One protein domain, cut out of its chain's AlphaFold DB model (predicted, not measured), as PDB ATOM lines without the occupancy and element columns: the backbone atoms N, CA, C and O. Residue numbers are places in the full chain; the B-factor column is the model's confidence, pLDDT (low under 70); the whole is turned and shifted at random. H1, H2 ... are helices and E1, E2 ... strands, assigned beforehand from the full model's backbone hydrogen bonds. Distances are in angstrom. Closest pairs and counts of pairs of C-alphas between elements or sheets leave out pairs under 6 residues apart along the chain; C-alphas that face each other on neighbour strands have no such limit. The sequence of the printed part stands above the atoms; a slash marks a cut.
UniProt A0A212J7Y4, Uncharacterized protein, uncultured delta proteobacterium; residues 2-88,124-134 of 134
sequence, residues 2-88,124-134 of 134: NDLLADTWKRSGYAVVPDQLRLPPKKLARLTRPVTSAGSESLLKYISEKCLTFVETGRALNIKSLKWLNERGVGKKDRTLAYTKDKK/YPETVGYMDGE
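AT A GLANCE: This is residues 2 to 88 and 124 to 134 of the 134 residues of an uncharacterized protein of uncultured delta proteobacterium (UniProt A0A212J7Y4). Look first for a small twisted sheet of four strands with helices over one face: H1 covers the edge at E4, while H2 stands up over the other edge, E2, with H3 near E2 as well. H4 lies off the sheet and packs on H1, and the loop between H2 and H3 reaches far out to Ala 38. The 98 printed residues include four named helices and four named strands, in the order H1 E1 H2 H3 H4 E2 E3 E4; the class is mixed, helices and strands. The sheet is mixed, its order E2 E1 E3 E4. The whole is compact, with a radius of gyration of the C-alphas of 13.9 A and spans of 43 by 35 by 22 A.

HOW THE PARTS SIT: Start at inner strand E1, residues 20 to 23: edge strand E2, residues 62 to 65, is its parallel neighbour, with N 21 and O 62 2.9 A apart, within hydrogen-bond range. Inner strand E3, residues 78 to 83, is antiparallel to E1, with N 22 and O 81 at 2.8 A. Edge strand E4, residues 129 to 133, is antiparallel to E3, with N 80 and O 131 at 2.8 A. H1, residues 2 to 11, is on the sheet at a height of 8.1 A, over E4; the C-alphas of Thr 8 and Gly 129 are their closest, 5.5 A. It runs only just slantwise to the strands, at 33 degrees to E4 on the local plane. H2, residues 25 to 31, is over E2 on the same face as H1 and stands up from the sheet at 57 degrees. H3, residues 43 to 49, is on the sheet too; its closest C-alphas to E2 are Ser 48 and Asn 62, 6.9 A. These three helices and the sheet make two layers, helices on one face of a sheet. H4, residues 52 to 57, is not on the sheet but touches H1, closest at the C-alphas of Asn 2 and Leu 52, 6.8 A, at a steep tilt of 53 degrees, the same way. H2 and H3 are close but not clearly touching, about perpendicular at 82 degrees. E1, H2, H3, H4 and E2 form a strand-helix-strand unit, two parallel neighbour strands with helices between them in the chain. In H1, H2, H3 and H4 every O i to N i+4 pair is within hydrogen-bond range.

IN THESE COORDINATES: Find C-alpha 78 at (300.787, 222.576, 360.170); from there E3 runs 16.9 A to Tyr 83. C-alpha 2 at (310.884, 234.448, 366.929) begins H1, 14.1 A long. E4, 12.8 A long, ends at C-alpha 133, (305.978, 223.225, 361.945). E1 measures 10.1 A, E2 10.2 A, H2 10.0 A, H3 10.1 A and H4 8.5 A.

THE WHOLE: The farthest C-alphas, Ala 38 and Tyr 124, are 44.0 A apart. Residues 89 to 123 are not printed; C-alphas 88 and 124 are 8.3 A apart across the cut. The links H2 to H3 and E2 to E3 are long. Confidence is under 70 at residues 34 to 41 and 134.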
ATOM      1  N   ASN A   2     310.016 233.289 367.132       75.56
ATOM      2  CA  ASN A   2     310.884 234.448 366.929       75.56
ATOM      3  C   ASN A   2     311.826 234.261 365.732       75.56
ATOM      4  O   ASN A   2     312.056 235.222 365.017       75.56
ATOM      5  N   ASP A   3     312.259 233.031 365.441       84.12
ATOM      6  CA  ASP A   3     313.108 232.728 364.275       84.12
ATOM      7  C   ASP A   3     312.399 233.051 362.956       84.12
ATOM      8  O   ASP A   3     312.956 233.740 362.116       84.12
ATOM      9  N   LEU A   4     311.115 232.686 362.813       85.81
ATOM     10  CA  LEU A   4     310.317 233.060 361.637       85.81
ATOM     11  C   LEU A   4     310.223 234.588 361.476       85.81
ATOM     12  O   LEU A   4     310.278 235.092 360.355       85.81
ATOM     13  N   LEU A   5     310.075 235.332 362.577       84.50
ATOM     14  CA  LEU A   5     310.037 236.801 362.549       84.50
ATOM     15  C   LEU A   5     311.413 237.402 362.225       84.50
ATOM     16  O   LEU A   5     311.499 238.347 361.449       84.50
ATOM     17  N   ALA A   6     312.489 236.834 362.765       86.81
ATOM     18  CA  ALA A   6     313.853 237.265 362.488       86.81
ATOM     19  C   ALA A   6     314.254 236.974 361.033       86.81
ATOM     20  O   ALA A   6     314.821 237.838 360.371       86.81
ATOM     21  N   ASP A   7     313.895 235.805 360.501       88.19
ATOM     22  CA  ASP A   7     314.172 235.410 359.119       88.19
ATOM     23  C   ASP A   7     313.388 236.263 358.121       88.19
ATOM     24  O   ASP A   7     313.922 236.707 357.105       88.19
ATOM     25  N   THR A   8     312.113 236.535 358.405       87.44
ATOM     26  CA  THR A   8     311.309 237.448 357.577       87.44
ATOM     27  C   THR A   8     311.862 238.862 357.587       87.44
ATOM     28  O   THR A   8     311.958 239.470 356.524       87.44
ATOM     29  N   TRP A   9     312.285 239.353 358.749       88.25
ATOM     30  CA  TRP A   9     312.904 240.668 358.877       88.25
ATOM     31  C   TRP A   9     314.266 240.743 358.176       88.25
ATOM     32  O   TRP A   9     314.551 241.702 357.463       88.25
ATOM     33  N   LYS A  10     315.085 239.693 358.273       89.88
ATOM     34  CA  LYS A  10     316.359 239.593 357.550       89.88
ATOM     35  C   LYS A  10     316.151 239.592 356.035       89.88
ATOM     36  O   LYS A  10     316.876 240.276 355.319       89.88
ATOM     37  N   ARG A  11     315.148 238.863 355.532       88.31
ATOM     38  CA  ARG A  11     314.811 238.837 354.094       88.31
ATOM     39  C   ARG A  11     314.285 240.177 353.586       88.31
ATOM     40  O   ARG A  11     314.551 240.505 352.438       88.31
ATOM     41  N   SER A  12     313.593 240.954 354.420       85.56
ATOM     42  CA  SER A  12     313.169 242.319 354.077       85.56
ATOM     43  C   SER A  12     314.296 243.357 354.197       85.56
ATOM     44  O   SER A  12     314.034 244.555 354.109       85.56
ATOM     45  N   GLY A  13     315.548 242.929 354.413       86.19
ATOM     46  CA  GLY A  13     316.693 243.826 354.576       86.19
ATOM     47  C   GLY A  13     316.621 244.657 355.856       86.19
ATOM     48  O   GLY A  13     317.092 245.788 355.879       86.19
ATOM     49  N   TYR A  14     315.987 244.121 356.899       85.69
ATOM     50  CA  TYR A  14     315.691 244.800 358.161       85.69
ATOM     51  C   TYR A  14     314.760 246.023 358.037       85.69
ATOM     52  O   TYR A  14     314.572 246.760 359.003       85.69
ATOM     53  N   ALA A  15     314.105 246.220 356.889       84.50
ATOM     54  CA  ALA A  15     313.246 247.384 356.663       84.50
ATOM     55  C   ALA A  15     311.854 247.250 357.305       84.50
ATOM     56  O   ALA A  15     311.262 248.244 357.722       84.50
ATOM     57  N   VAL A  16     311.301 246.030 357.360       85.19
ATOM     58  CA  VAL A  16     309.918 245.793 357.811       85.19
ATOM     59  C   VAL A  16     309.833 244.533 358.663       85.19
ATOM     60  O   VAL A  16     310.140 243.438 358.185       85.19
ATOM     61  N   VAL A  17     309.349 244.687 359.898       87.25
ATOM     62  CA  VAL A  17     309.012 243.575 360.799       87.25
ATOM     63  C   VAL A  17     307.535 243.183 360.610       87.25
ATOM     64  O   VAL A  17     306.680 244.074 360.583       87.25
ATOM     65  N   PRO A  18     307.193 241.885 360.495       88.44
ATOM     66  CA  PRO A  18     305.799 241.444 360.407       88.44
ATOM     67  C   PRO A  18     304.969 241.770 361.657       88.44
ATOM     68  O   PRO A  18     305.414 241.546 362.785       88.44
ATOM     69  N   ASP A  19     303.730 242.233 361.457       89.44
ATOM     70  CA  ASP A  19     302.780 242.577 362.530       89.44
ATOM     71  C   ASP A  19     301.658 241.541 362.716       89.44
ATOM     72  O   ASP A  19     300.991 241.512 363.756       89.44
ATOM     73  N   GLN A  20     301.427 240.683 361.719       90.81
ATOM     74  CA  GLN A  20     300.428 239.622 361.771       90.81
ATOM     75  C   GLN A  20     301.090 238.253 361.802       90.81
ATOM     76  O   GLN A  20     301.903 237.919 360.938       90.81
ATOM     77  N   LEU A  21     300.625 237.408 362.720       91.44
ATOM     78  CA  LEU A  21     300.970 235.996 362.766       91.44
ATOM     79  C   LEU A  21     299.709 235.135 362.699       91.44
ATOM     80  O   LEU A  21     298.757 235.316 363.464       91.44
ATOM     81  N   ARG A  22     299.690 234.179 361.771       92.25
ATOM     82  CA  ARG A  22     298.564 233.271 361.552       92.25
ATOM     83  C   ARG A  22     298.956 231.845 361.863       92.25
ATOM     84  O   ARG A  22     299.946 231.334 361.344       92.25
ATOM     85  N   LEU A  23     298.134 231.218 362.694       90.81
ATOM     86  CA  LEU A  23     298.322 229.856 363.173       90.81
ATOM     87  C   LEU A  23     297.115 228.977 362.838       90.81
ATOM     88  O   LEU A  23     295.991 229.479 362.739       90.81
ATOM     89  N   PRO A  24     297.294 227.653 362.739       91.19
ATOM     90  CA  PRO A  24     296.177 226.723 362.707       91.19
ATOM     91  C   PRO A  24     295.344 226.810 364.000       91.19
ATOM     92  O   PRO A  24     295.909 227.018 365.082       91.19
ATOM     93  N   PRO A  25     294.014 226.598 363.941       88.62
ATOM     94  CA  PRO A  25     293.142 226.680 365.115       88.62
ATOM     95  C   PRO A  25     293.575 225.765 366.269       88.62
ATOM     96  O   PRO A  25     293.519 226.178 367.425       88.62
ATOM     97  N   LYS A  26     294.072 224.556 365.963       85.94
ATOM     98  CA  LYS A  26     294.576 223.599 366.963       85.94
ATOM     99  C   LYS A  26     295.770 224.159 367.747       85.94
ATOM    100  O   LYS A  26     295.805 224.034 368.969       85.94
ATOM    101  N   LYS A  27     296.728 224.796 367.061       83.94
ATOM    102  CA  LYS A  27     297.916 225.402 367.687       83.94
ATOM    103  C   LYS A  27     297.533 226.634 368.507       83.94
ATOM    104  O   LYS A  27     297.979 226.756 369.643       83.94
ATOM    105  N   LEU A  28     296.635 227.482 367.999       85.38
ATOM    106  CA  LEU A  28     296.148 228.633 368.764       85.38
ATOM    107  C   LEU A  28     295.428 228.202 370.052       85.38
ATOM    108  O   LEU A  28     295.719 228.735 371.115       85.38
ATOM    109  N   ALA A  29     294.562 227.186 369.983       84.75
ATOM    110  CA  ALA A  29     293.858 226.665 371.154       84.75
ATOM    111  C   ALA A  29     294.805 226.136 372.245       84.75
ATOM    112  O   ALA A  29     294.464 226.185 373.424       84.75
ATOM    113  N   ARG A  30     295.999 225.647 371.874       84.25
ATOM    114  CA  ARG A  30     297.044 225.260 372.836       84.25
ATOM    115  C   ARG A  30     297.696 226.476 373.494       84.25
ATOM    116  O   ARG A  30     297.905 226.447 374.698       84.25
ATOM    117  N   LEU A  31     297.974 227.536 372.732       79.69
ATOM    118  CA  LEU A  31     298.614 228.763 373.234       79.69
ATOM    119  C   LEU A  31     297.712 229.586 374.167       79.69
ATOM    120  O   LEU A  31     298.210 230.339 375.001       79.69
ATOM    121  N   THR A  32     296.393 229.450 374.030       79.62
ATOM    122  CA  THR A  32     295.420 230.114 374.910       79.62
ATOM    123  C   THR A  32     295.315 229.446 376.283       79.62
ATOM    124  O   THR A  32     294.807 230.061 377.219       79.62
ATOM    125  N   ARG A  33     295.785 228.201 376.440       75.25
ATOM    126  CA  ARG A  33     295.744 227.515 377.738       75.25
ATOM    127  C   ARG A  33     296.741 228.173 378.706       75.25
ATOM    128  O   ARG A  33     297.869 228.457 378.297       75.25
ATOM    129  N   PRO A  34     296.347 228.426 379.966       64.81
ATOM    130  CA  PRO A  34     297.264 228.949 380.972       64.81
ATOM    131  C   PRO A  34     298.379 227.931 381.235       64.81
ATOM    132  O   PRO A  34     298.134 226.725 381.274       64.81
ATOM    133  N   VAL A  35     299.608 228.423 381.391       61.41
ATOM    134  CA  VAL A  35     300.807 227.578 381.550       61.41
ATOM    135  C   VAL A  35     300.883 226.970 382.961       61.41
ATOM    136  O   VAL A  35     301.501 225.927 383.146       61.41
ATOM    137  N   THR A  36     300.194 227.564 383.945       59.12
ATOM    138  CA  THR A  36     300.174 227.134 385.359       59.12
ATOM    139  C   THR A  36     298.862 227.523 386.051       59.12
ATOM    140  O   THR A  36     298.271 228.537 385.685       59.12
ATOM    141  N   SER A  37     298.436 226.798 387.101       58.34
ATOM    142  CA  SER A  37     297.236 227.154 387.895       58.34
ATOM    143  C   SER A  37     297.369 228.473 388.671       58.34
ATOM    144  O   SER A  37     296.360 229.086 388.999       58.34
ATOM    145  N   ALA A  38     298.603 228.926 388.924       58.56
ATOM    146  CA  ALA A  38     298.925 230.178 389.615       58.56
ATOM    147  C   ALA A  38     299.399 231.309 388.674       58.56
ATOM    148  O   ALA A  38     299.733 232.395 389.137       58.56
ATOM    149  N   GLY A  39     299.463 231.067 387.359       53.12
ATOM    150  CA  GLY A  39     299.989 232.032 386.386       53.12
ATOM    151  C   GLY A  39     298.860 232.750 385.664       53.12
ATOM    152  O   GLY A  39     298.192 232.154 384.824       53.12
ATOM    153  N   SER A  40     298.654 234.025 385.987       59.03
ATOM    154  CA  SER A  40     297.517 234.841 385.537       59.03
ATOM    155  C   SER A  40     297.493 235.179 384.039       59.03
ATOM    156  O   SER A  40     296.517 235.765 383.574       59.03
ATOM    157  N   GLU A  41     298.524 234.823 383.264       64.56
ATOM    158  CA  GLU A  41     298.640 235.211 381.855       64.56
ATOM    159  C   GLU A  41     298.846 234.009 380.926       64.56
ATOM    160  O   GLU A  41     299.600 233.078 381.209       64.56
ATOM    161  N   SER A  42     298.142 234.019 379.790       72.12
ATOM    162  CA  SER A  42     298.267 232.981 378.767       72.12
ATOM    163  C   SER A  42     299.587 233.118 378.005       72.12
ATOM    164  O   SER A  42     300.077 234.228 377.779       72.12
ATOM    165  N   LEU A  43     300.139 231.993 377.534       78.44
ATOM    166  CA  LEU A  43     301.343 231.983 376.692       78.44
ATOM    167  C   LEU A  43     301.169 232.870 375.447       78.44
ATOM    168  O   LEU A  43     302.116 233.498 374.982       78.44
ATOM    169  N   LEU A  44     299.940 232.964 374.940       80.56
ATOM    170  CA  LEU A  44     299.571 233.870 373.860       80.56
ATOM    171  C   LEU A  44     299.873 235.342 374.190       80.56
ATOM    172  O   LEU A  44     300.459 236.033 373.357       80.56
ATOM    173  N   LYS A  45     299.491 235.805 375.388       81.75
ATOM    174  CA  LYS A  45     299.724 237.186 375.828       81.75
ATOM    175  C   LYS A  45     301.221 237.463 375.947       81.75
ATOM    176  O   LYS A  45     301.710 238.420 375.348       81.75
ATOM    177  N   TYR A  46     301.952 236.550 376.586       81.88
ATOM    178  CA  TYR A  46     303.406 236.634 376.702       81.88
ATOM    179  C   TYR A  46     304.092 236.761 375.333       81.88
ATOM    180  O   TYR A  46     304.900 237.662 375.126       81.88
ATOM    181  N   ILE A  47     303.728 235.911 374.365       81.75
ATOM    182  CA  ILE A  47     304.303 235.966 373.012       81.75
ATOM    183  C   ILE A  47     303.929 237.278 372.314       81.75
ATOM    184  O   ILE A  47     304.770 237.860 371.635       81.75
ATOM    185  N   SER A  48     302.698 237.768 372.471       81.50
ATOM    186  CA  SER A  48     302.285 239.020 371.827       81.50
ATOM    187  C   SER A  48     303.036 240.249 372.353       81.50
ATOM    188  O   SER A  48     303.321 241.155 371.570       81.50
ATOM    189  N   GLU A  49     303.405 240.257 373.637       81.88
ATOM    190  CA  GLU A  49     304.033 241.397 374.323       81.88
ATOM    191  C   GLU A  49     305.567 241.311 374.390       81.88
ATOM    192  O   GLU A  49     306.235 242.330 374.535       81.88
ATOM    193  N   LYS A  50     306.155 240.114 374.277       77.38
ATOM    194  CA  LYS A  50     307.613 239.887 374.341       77.38
ATOM    195  C   LYS A  50     308.216 239.424 373.011       77.38
ATOM    196  O   LYS A  50     309.255 238.767 372.991       77.38
ATOM    197  N   CYS A  51     307.573 239.742 371.891       79.31
ATOM    198  CA  CYS A  51     308.084 239.429 370.555       79.31
ATOM    199  C   CYS A  51     308.980 240.540 369.988       79.31
ATOM    200  O   CYS A  51     308.896 241.702 370.384       79.31
ATOM    201  N   LEU A  52     309.778 240.174 368.981       78.75
ATOM    202  CA  LEU A  52     310.628 241.088 368.211       78.75
ATOM    203  C   LEU A  52     309.844 242.289 367.652       78.75
ATOM    204  O   LEU A  52     310.302 243.422 367.725       78.75
ATOM    205  N   THR A  53     308.621 242.051 367.168       80.06
ATOM    206  CA  THR A  53     307.726 243.103 366.668       80.06
ATOM    207  C   THR A  53     307.440 244.168 367.725       80.06
ATOM    208  O   THR A  53     307.446 245.355 367.403       80.06
ATOM    209  N   PHE A  54     307.226 243.767 368.983       81.62
ATOM    210  CA  PHE A  54     306.953 244.703 370.071       81.62
ATOM    211  C   PHE A  54     308.182 245.553 370.413       81.62
ATOM    212  O   PHE A  54     308.037 246.748 370.643       81.62
ATOM    213  N   VAL A  55     309.379 244.964 370.389       82.31
ATOM    214  CA  VAL A  55     310.637 245.682 370.661       82.31
ATOM    215  C   VAL A  55     310.923 246.735 369.585       82.31
ATOM    216  O   VAL A  55     311.237 247.871 369.920       82.31
ATOM    217  N   GLU A  56     310.752 246.385 368.310       82.19
ATOM    218  CA  GLU A  56     311.103 247.266 367.186       82.19
ATOM    219  C   GLU A  56     310.030 248.319 366.871       82.19
ATOM    220  O   GLU A  56     310.338 249.444 366.487       82.19
ATOM    221  N   THR A  57     308.744 247.972 367.005       81.19
ATOM    222  CA  THR A  57     307.636 248.852 366.578       81.19
ATOM    223  C   THR A  57     306.792 249.395 367.728       81.19
ATOM    224  O   THR A  57     305.923 250.241 367.501       81.19
ATOM    225  N   GLY A  58     306.986 248.890 368.952       80.31
ATOM    226  CA  GLY A  58     306.149 249.206 370.115       80.31
ATOM    227  C   GLY A  58     304.720 248.657 370.032       80.31
ATOM    228  O   GLY A  58     303.879 248.998 370.863       80.31
ATOM    229  N   ARG A  59     304.399 247.839 369.018       84.06
ATOM    230  CA  ARG A  59     303.057 247.282 368.794       84.06
ATOM    231  C   ARG A  59     303.043 245.786 369.064       84.06
ATOM    232  O   ARG A  59     303.913 245.052 368.603       84.06
ATOM    233  N   ALA A  60     302.019 245.337 369.786       84.31
ATOM    234  CA  ALA A  60     301.827 243.921 370.065       84.31
ATOM    235  C   ALA A  60     301.556 243.137 368.774       84.31
ATOM    236  O   ALA A  60     300.799 243.582 367.902       84.31
ATOM    237  N   LEU A  61     302.149 241.949 368.673       86.38
ATOM    238  CA  LEU A  61     301.958 241.062 367.530       86.38
ATOM    239  C   LEU A  61     300.522 240.535 367.494       86.38
ATOM    240  O   LEU A  61     300.022 239.963 368.466       86.38
ATOM    241  N   ASN A  62     299.862 240.675 366.347       89.50
ATOM    242  CA  ASN A  62     298.488 240.223 366.185       89.50
ATOM    243  C   ASN A  62     298.454 238.743 365.791       89.50
ATOM    244  O   ASN A  62     298.660 238.385 364.628       89.50
ATOM    245  N   ILE A  63     298.173 237.887 366.771       90.31
ATOM    246  CA  ILE A  63     298.119 236.439 366.586       90.31
ATOM    247  C   ILE A  63     296.664 236.005 366.397       90.31
ATOM    248  O   ILE A  63     295.827 236.182 367.283       90.31
ATOM    249  N   LYS A  64     296.346 235.406 365.244       90.94
ATOM    250  CA  LYS A  64     294.994 234.904 364.935       90.94
ATOM    251  C   LYS A  64     295.014 233.518 364.313       90.94
ATOM    252  O   LYS A  64     295.975 233.118 363.660       90.94
ATOM    253  N   SER A  65     293.907 232.796 364.469       90.25
ATOM    254  CA  SER A  65     293.720 231.507 363.813       90.25
ATOM    255  C   SER A  65     293.339 231.684 362.342       90.25
ATOM    256  O   SER A  65     292.648 232.633 361.962       90.25
ATOM    257  N   LEU A  66     293.779 230.748 361.505       90.69
ATOM    258  CA  LEU A  66     293.357 230.622 360.115       90.69
ATOM    259  C   LEU A  66     293.107 229.145 359.800       90.69
ATOM    260  O   LEU A  66     294.030 228.333 359.809       90.69
ATOM    261  N   LYS A  67     291.845 228.797 359.504       88.06
ATOM    262  CA  LYS A  67     291.405 227.416 359.217       88.06
ATOM    263  C   LYS A  67     292.255 226.749 358.133       88.06
ATOM    264  O   LYS A  67     292.586 225.575 358.236       88.06
ATOM    265  N   TRP A  68     292.606 227.513 357.103       87.94
ATOM    266  CA  TRP A  68     293.248 227.002 355.899       87.94
ATOM    267  C   TRP A  68     294.715 226.626 356.061       87.94
ATOM    268  O   TRP A  68     295.275 226.144 355.090       87.94
ATOM    269  N   LEU A  69     295.322 226.826 357.235       87.38
ATOM    270  CA  LEU A  69     296.721 226.484 357.509       87.38
ATOM    271  C   LEU A  69     296.932 225.061 358.044       87.38
ATOM    272  O   LEU A  69     298.076 224.616 358.144       87.38
ATOM    273  N   ASN A  70     295.848 224.359 358.388       87.88
ATOM    274  CA  ASN A  70     295.920 222.981 358.866       87.88
ATOM    275  C   ASN A  70     296.446 222.069 357.749       87.88
ATOM    276  O   ASN A  70     295.886 222.070 356.652       87.88
ATOM    277  N   GLU A  71     297.511 221.320 358.036       85.94
ATOM    278  CA  GLU A  71     298.111 220.317 357.134       85.94
ATOM    279  C   GLU A  71     298.544 220.847 355.745       85.94
ATOM    280  O   GLU A  71     298.601 220.103 354.766       85.94
ATOM    281  N   ARG A  72     298.846 222.148 355.628       86.19
ATOM    282  CA  ARG A  72     299.294 222.775 354.363       86.19
ATOM    283  C   ARG A  72     300.796 222.740 354.120       86.19
ATOM    284  O   ARG A  72     301.234 223.110 353.031       86.19
ATOM    285  N   GLY A  73     301.567 222.375 355.129       83.06
ATOM    286  CA  GLY A  73     303.010 222.286 355.050       83.06
ATOM    287  C   GLY A  73     303.494 221.032 354.335       83.06
ATOM    288  O   GLY A  73     302.734 220.086 354.097       83.06
ATOM    289  N   VAL A  74     304.788 221.012 354.022       85.00
ATOM    290  CA  VAL A  74     305.451 219.818 353.477       85.00
ATOM    291  C   VAL A  74     305.233 218.636 354.430       85.00
ATOM    292  O   VAL A  74     305.469 218.742 355.630       85.00
ATOM    293  N   GLY A  75     304.739 217.514 353.903       84.38
ATOM    294  CA  GLY A  75     304.440 216.325 354.710       84.38
ATOM    295  C   GLY A  75     303.162 216.421 355.551       84.38
ATOM    296  O   GLY A  75     303.091 215.783 356.596       84.38
ATOM    297  N   LYS A  76     302.159 217.210 355.123       83.62
ATOM    298  CA  LYS A  76     300.894 217.446 355.860       83.62
ATOM    299  C   LYS A  76     301.109 218.093 357.232       83.62
ATOM    300  O   LYS A  76     300.305 217.946 358.145       83.62
ATOM    301  N   LYS A  77     302.203 218.837 357.361       86.06
ATOM    302  CA  LYS A  77     302.543 219.602 358.555       86.06
ATOM    303  C   LYS A  77     301.692 220.865 358.668       86.06
ATOM    304  O   LYS A  77     301.167 221.391 357.686       86.06
ATOM    305  N   ASP A  78     301.549 221.365 359.882       87.06
ATOM    306  CA  ASP A  78     300.787 222.576 360.170       87.06
ATOM    307  C   ASP A  78     301.604 223.826 359.811       87.06
ATOM    308  O   ASP A  78     302.682 224.051 360.374       87.06
ATOM    309  N   ARG A  79     301.081 224.672 358.915       90.12
ATOM    310  CA  ARG A  79     301.783 225.874 358.439       90.12
ATOM    311  C   ARG A  79     301.519 227.077 359.341       90.12
ATOM    312  O   ARG A  79     300.393 227.329 359.756       90.12
ATOM    313  N   THR A  80     302.551 227.862 359.603       90.19
ATOM    314  CA  THR A  80     302.466 229.180 360.246       90.19
ATOM    315  C   THR A  80     302.826 230.250 359.227       90.19
ATOM    316  O   THR A  80     303.733 230.039 358.427       90.19
ATOM    317  N   LEU A  81     302.126 231.384 359.240       90.75
ATOM    318  CA  LEU A  81     302.339 232.487 358.298       90.75
ATOM    319  C   LEU A  81     302.563 233.798 359.055       90.75
ATOM    320  O   LEU A  81     301.744 234.157 359.900       90.75
ATOM    321  N   ALA A  82     303.622 234.522 358.709       91.94
ATOM    322  CA  ALA A  82     303.924 235.867 359.183       91.94
ATOM    323  C   ALA A  82     303.879 236.852 358.007       91.94
ATOM    324  O   ALA A  82     304.466 236.591 356.955       91.94
ATOM    325  N   TYR A  83     303.166 237.967 358.165       91.88
ATOM    326  CA  TYR A  83     303.086 239.018 357.146       91.88
ATOM    327  C   TYR A  83     302.773 240.379 357.769       91.88
ATOM    328  O   TYR A  83     302.297 240.450 358.904       91.88
ATOM    329  N   THR A  84     302.979 241.447 356.994       91.00
ATOM    330  CA  THR A  84     302.583 242.803 357.390       91.00
ATOM    331  C   THR A  84     301.239 243.195 356.779       91.00
ATOM    332  O   THR A  84     301.073 243.158 355.556       91.00
ATOM    333  N   LYS A  85     300.257 243.594 357.594       88.81
ATOM    334  CA  LYS A  85     298.951 244.072 357.112       88.81
ATOM    335  C   LYS A  85     299.032 245.536 356.675       88.81
ATOM    336  O   LYS A  85     298.531 246.431 357.348       88.81
ATOM    337  N   ASP A  86     299.586 245.757 355.492       89.75
ATOM    338  CA  ASP A  86     299.523 247.035 354.783       89.75
ATOM    339  C   ASP A  86     299.182 246.776 353.312       89.75
ATOM    340  O   ASP A  86     299.723 245.853 352.698       89.75
ATOM    341  N   LYS A  87     298.324 247.621 352.726       87.88
ATOM    342  CA  LYS A  87     298.033 247.610 351.285       87.88
ATOM    343  C   LYS A  87     299.297 247.831 350.450       87.88
ATOM    344  O   LYS A  87     299.308 247.490 349.273       87.88
ATOM    345  N   LYS A  88     300.364 248.404 351.010       88.50
ATOM    346  CA  LYS A  88     301.660 248.504 350.330       88.50
ATOM    347  C   LYS A  88     302.296 247.137 350.062       88.50
ATOM    348  O   LYS A  88     302.899 246.992 349.006       88.50
ATOM    349  N   TYR A 124     305.678 242.838 347.673       90.25
ATOM    350  CA  TYR A 124     307.017 242.562 348.184       90.25
ATOM    351  C   TYR A 124     307.016 241.188 348.869       90.25
ATOM    352  O   TYR A 124     306.720 241.099 350.070       90.25
ATOM    353  N   PRO A 125     307.243 240.092 348.123       88.12
ATOM    354  CA  PRO A 125     307.161 238.730 348.655       88.12
ATOM    355  C   PRO A 125     308.148 238.461 349.803       88.12
ATOM    356  O   PRO A 125     307.878 237.634 350.673       88.12
ATOM    357  N   GLU A 126     309.258 239.189 349.866       87.69
ATOM    358  CA  GLU A 126     310.257 239.122 350.931       87.69
ATOM    359  C   GLU A 126     309.693 239.479 352.317       87.69
ATOM    360  O   GLU A 126     310.159 238.947 353.329       87.69
ATOM    361  N   THR A 127     308.630 240.290 352.371       88.12
ATOM    362  CA  THR A 127     307.949 240.685 353.620       88.12
ATOM    363  C   THR A 127     307.004 239.613 354.174       88.12
ATOM    364  O   THR A 127     306.435 239.780 355.254       88.12
ATOM    365  N   VAL A 128     306.833 238.494 353.459       90.62
ATOM    366  CA  VAL A 128     305.938 237.395 353.846       90.62
ATOM    367  C   VAL A 128     306.728 236.120 354.062       90.62
ATOM    368  O   VAL A 128     307.397 235.625 353.153       90.62
ATOM    369  N   GLY A 129     306.651 235.554 355.260       90.50
ATOM    370  CA  GLY A 129     307.303 234.288 355.584       90.50
ATOM    371  C   GLY A 129     306.322 233.246 356.052       90.50
ATOM    372  O   GLY A 129     305.303 233.541 356.674       90.50
ATOM    373  N   TYR A 130     306.668 232.001 355.783       90.25
ATOM    374  CA  TYR A 130     305.958 230.856 356.304       90.25
ATOM    375  C   TYR A 130     306.954 229.883 356.914       90.25
ATOM    376  O   TYR A 130     308.103 229.794 356.491       90.25
ATOM    377  N   MET A 131     306.488 229.152 357.914       89.25
ATOM    378  CA  MET A 131     307.225 228.059 358.526       89.25
ATOM    379  C   MET A 131     306.280 226.877 358.643       89.25
ATOM    380  O   MET A 131     305.177 227.008 359.180       89.25
ATOM    381  N   ASP A 132     306.721 225.732 358.148       85.75
ATOM    382  CA  ASP A 132     306.019 224.475 358.346       85.75
ATOM    383  C   ASP A 132     306.521 223.884 359.659       85.75
ATOM    384  O   ASP A 132     307.711 223.622 359.819       85.75
ATOM    385  N   GLY A 133     305.628 223.778 360.641       70.75
ATOM    386  CA  GLY A 133     305.978 223.225 361.945       70.75
ATOM    387  C   GLY A 133     305.784 221.719 361.972       70.75
ATOM    388  O   GLY A 133     304.899 221.206 361.295       70.75
ATOM    389  N   GLU A 134     306.542 221.025 362.814       48.12
ATOM    390  CA  GLU A 134     306.099 219.726 363.341       48.12
ATOM    391  C   GLU A 134     304.811 219.842 364.173       48.12
ATOM    392  O   GLU A 134     304.437 220.971 364.607       48.12
TER     393      GLU A 134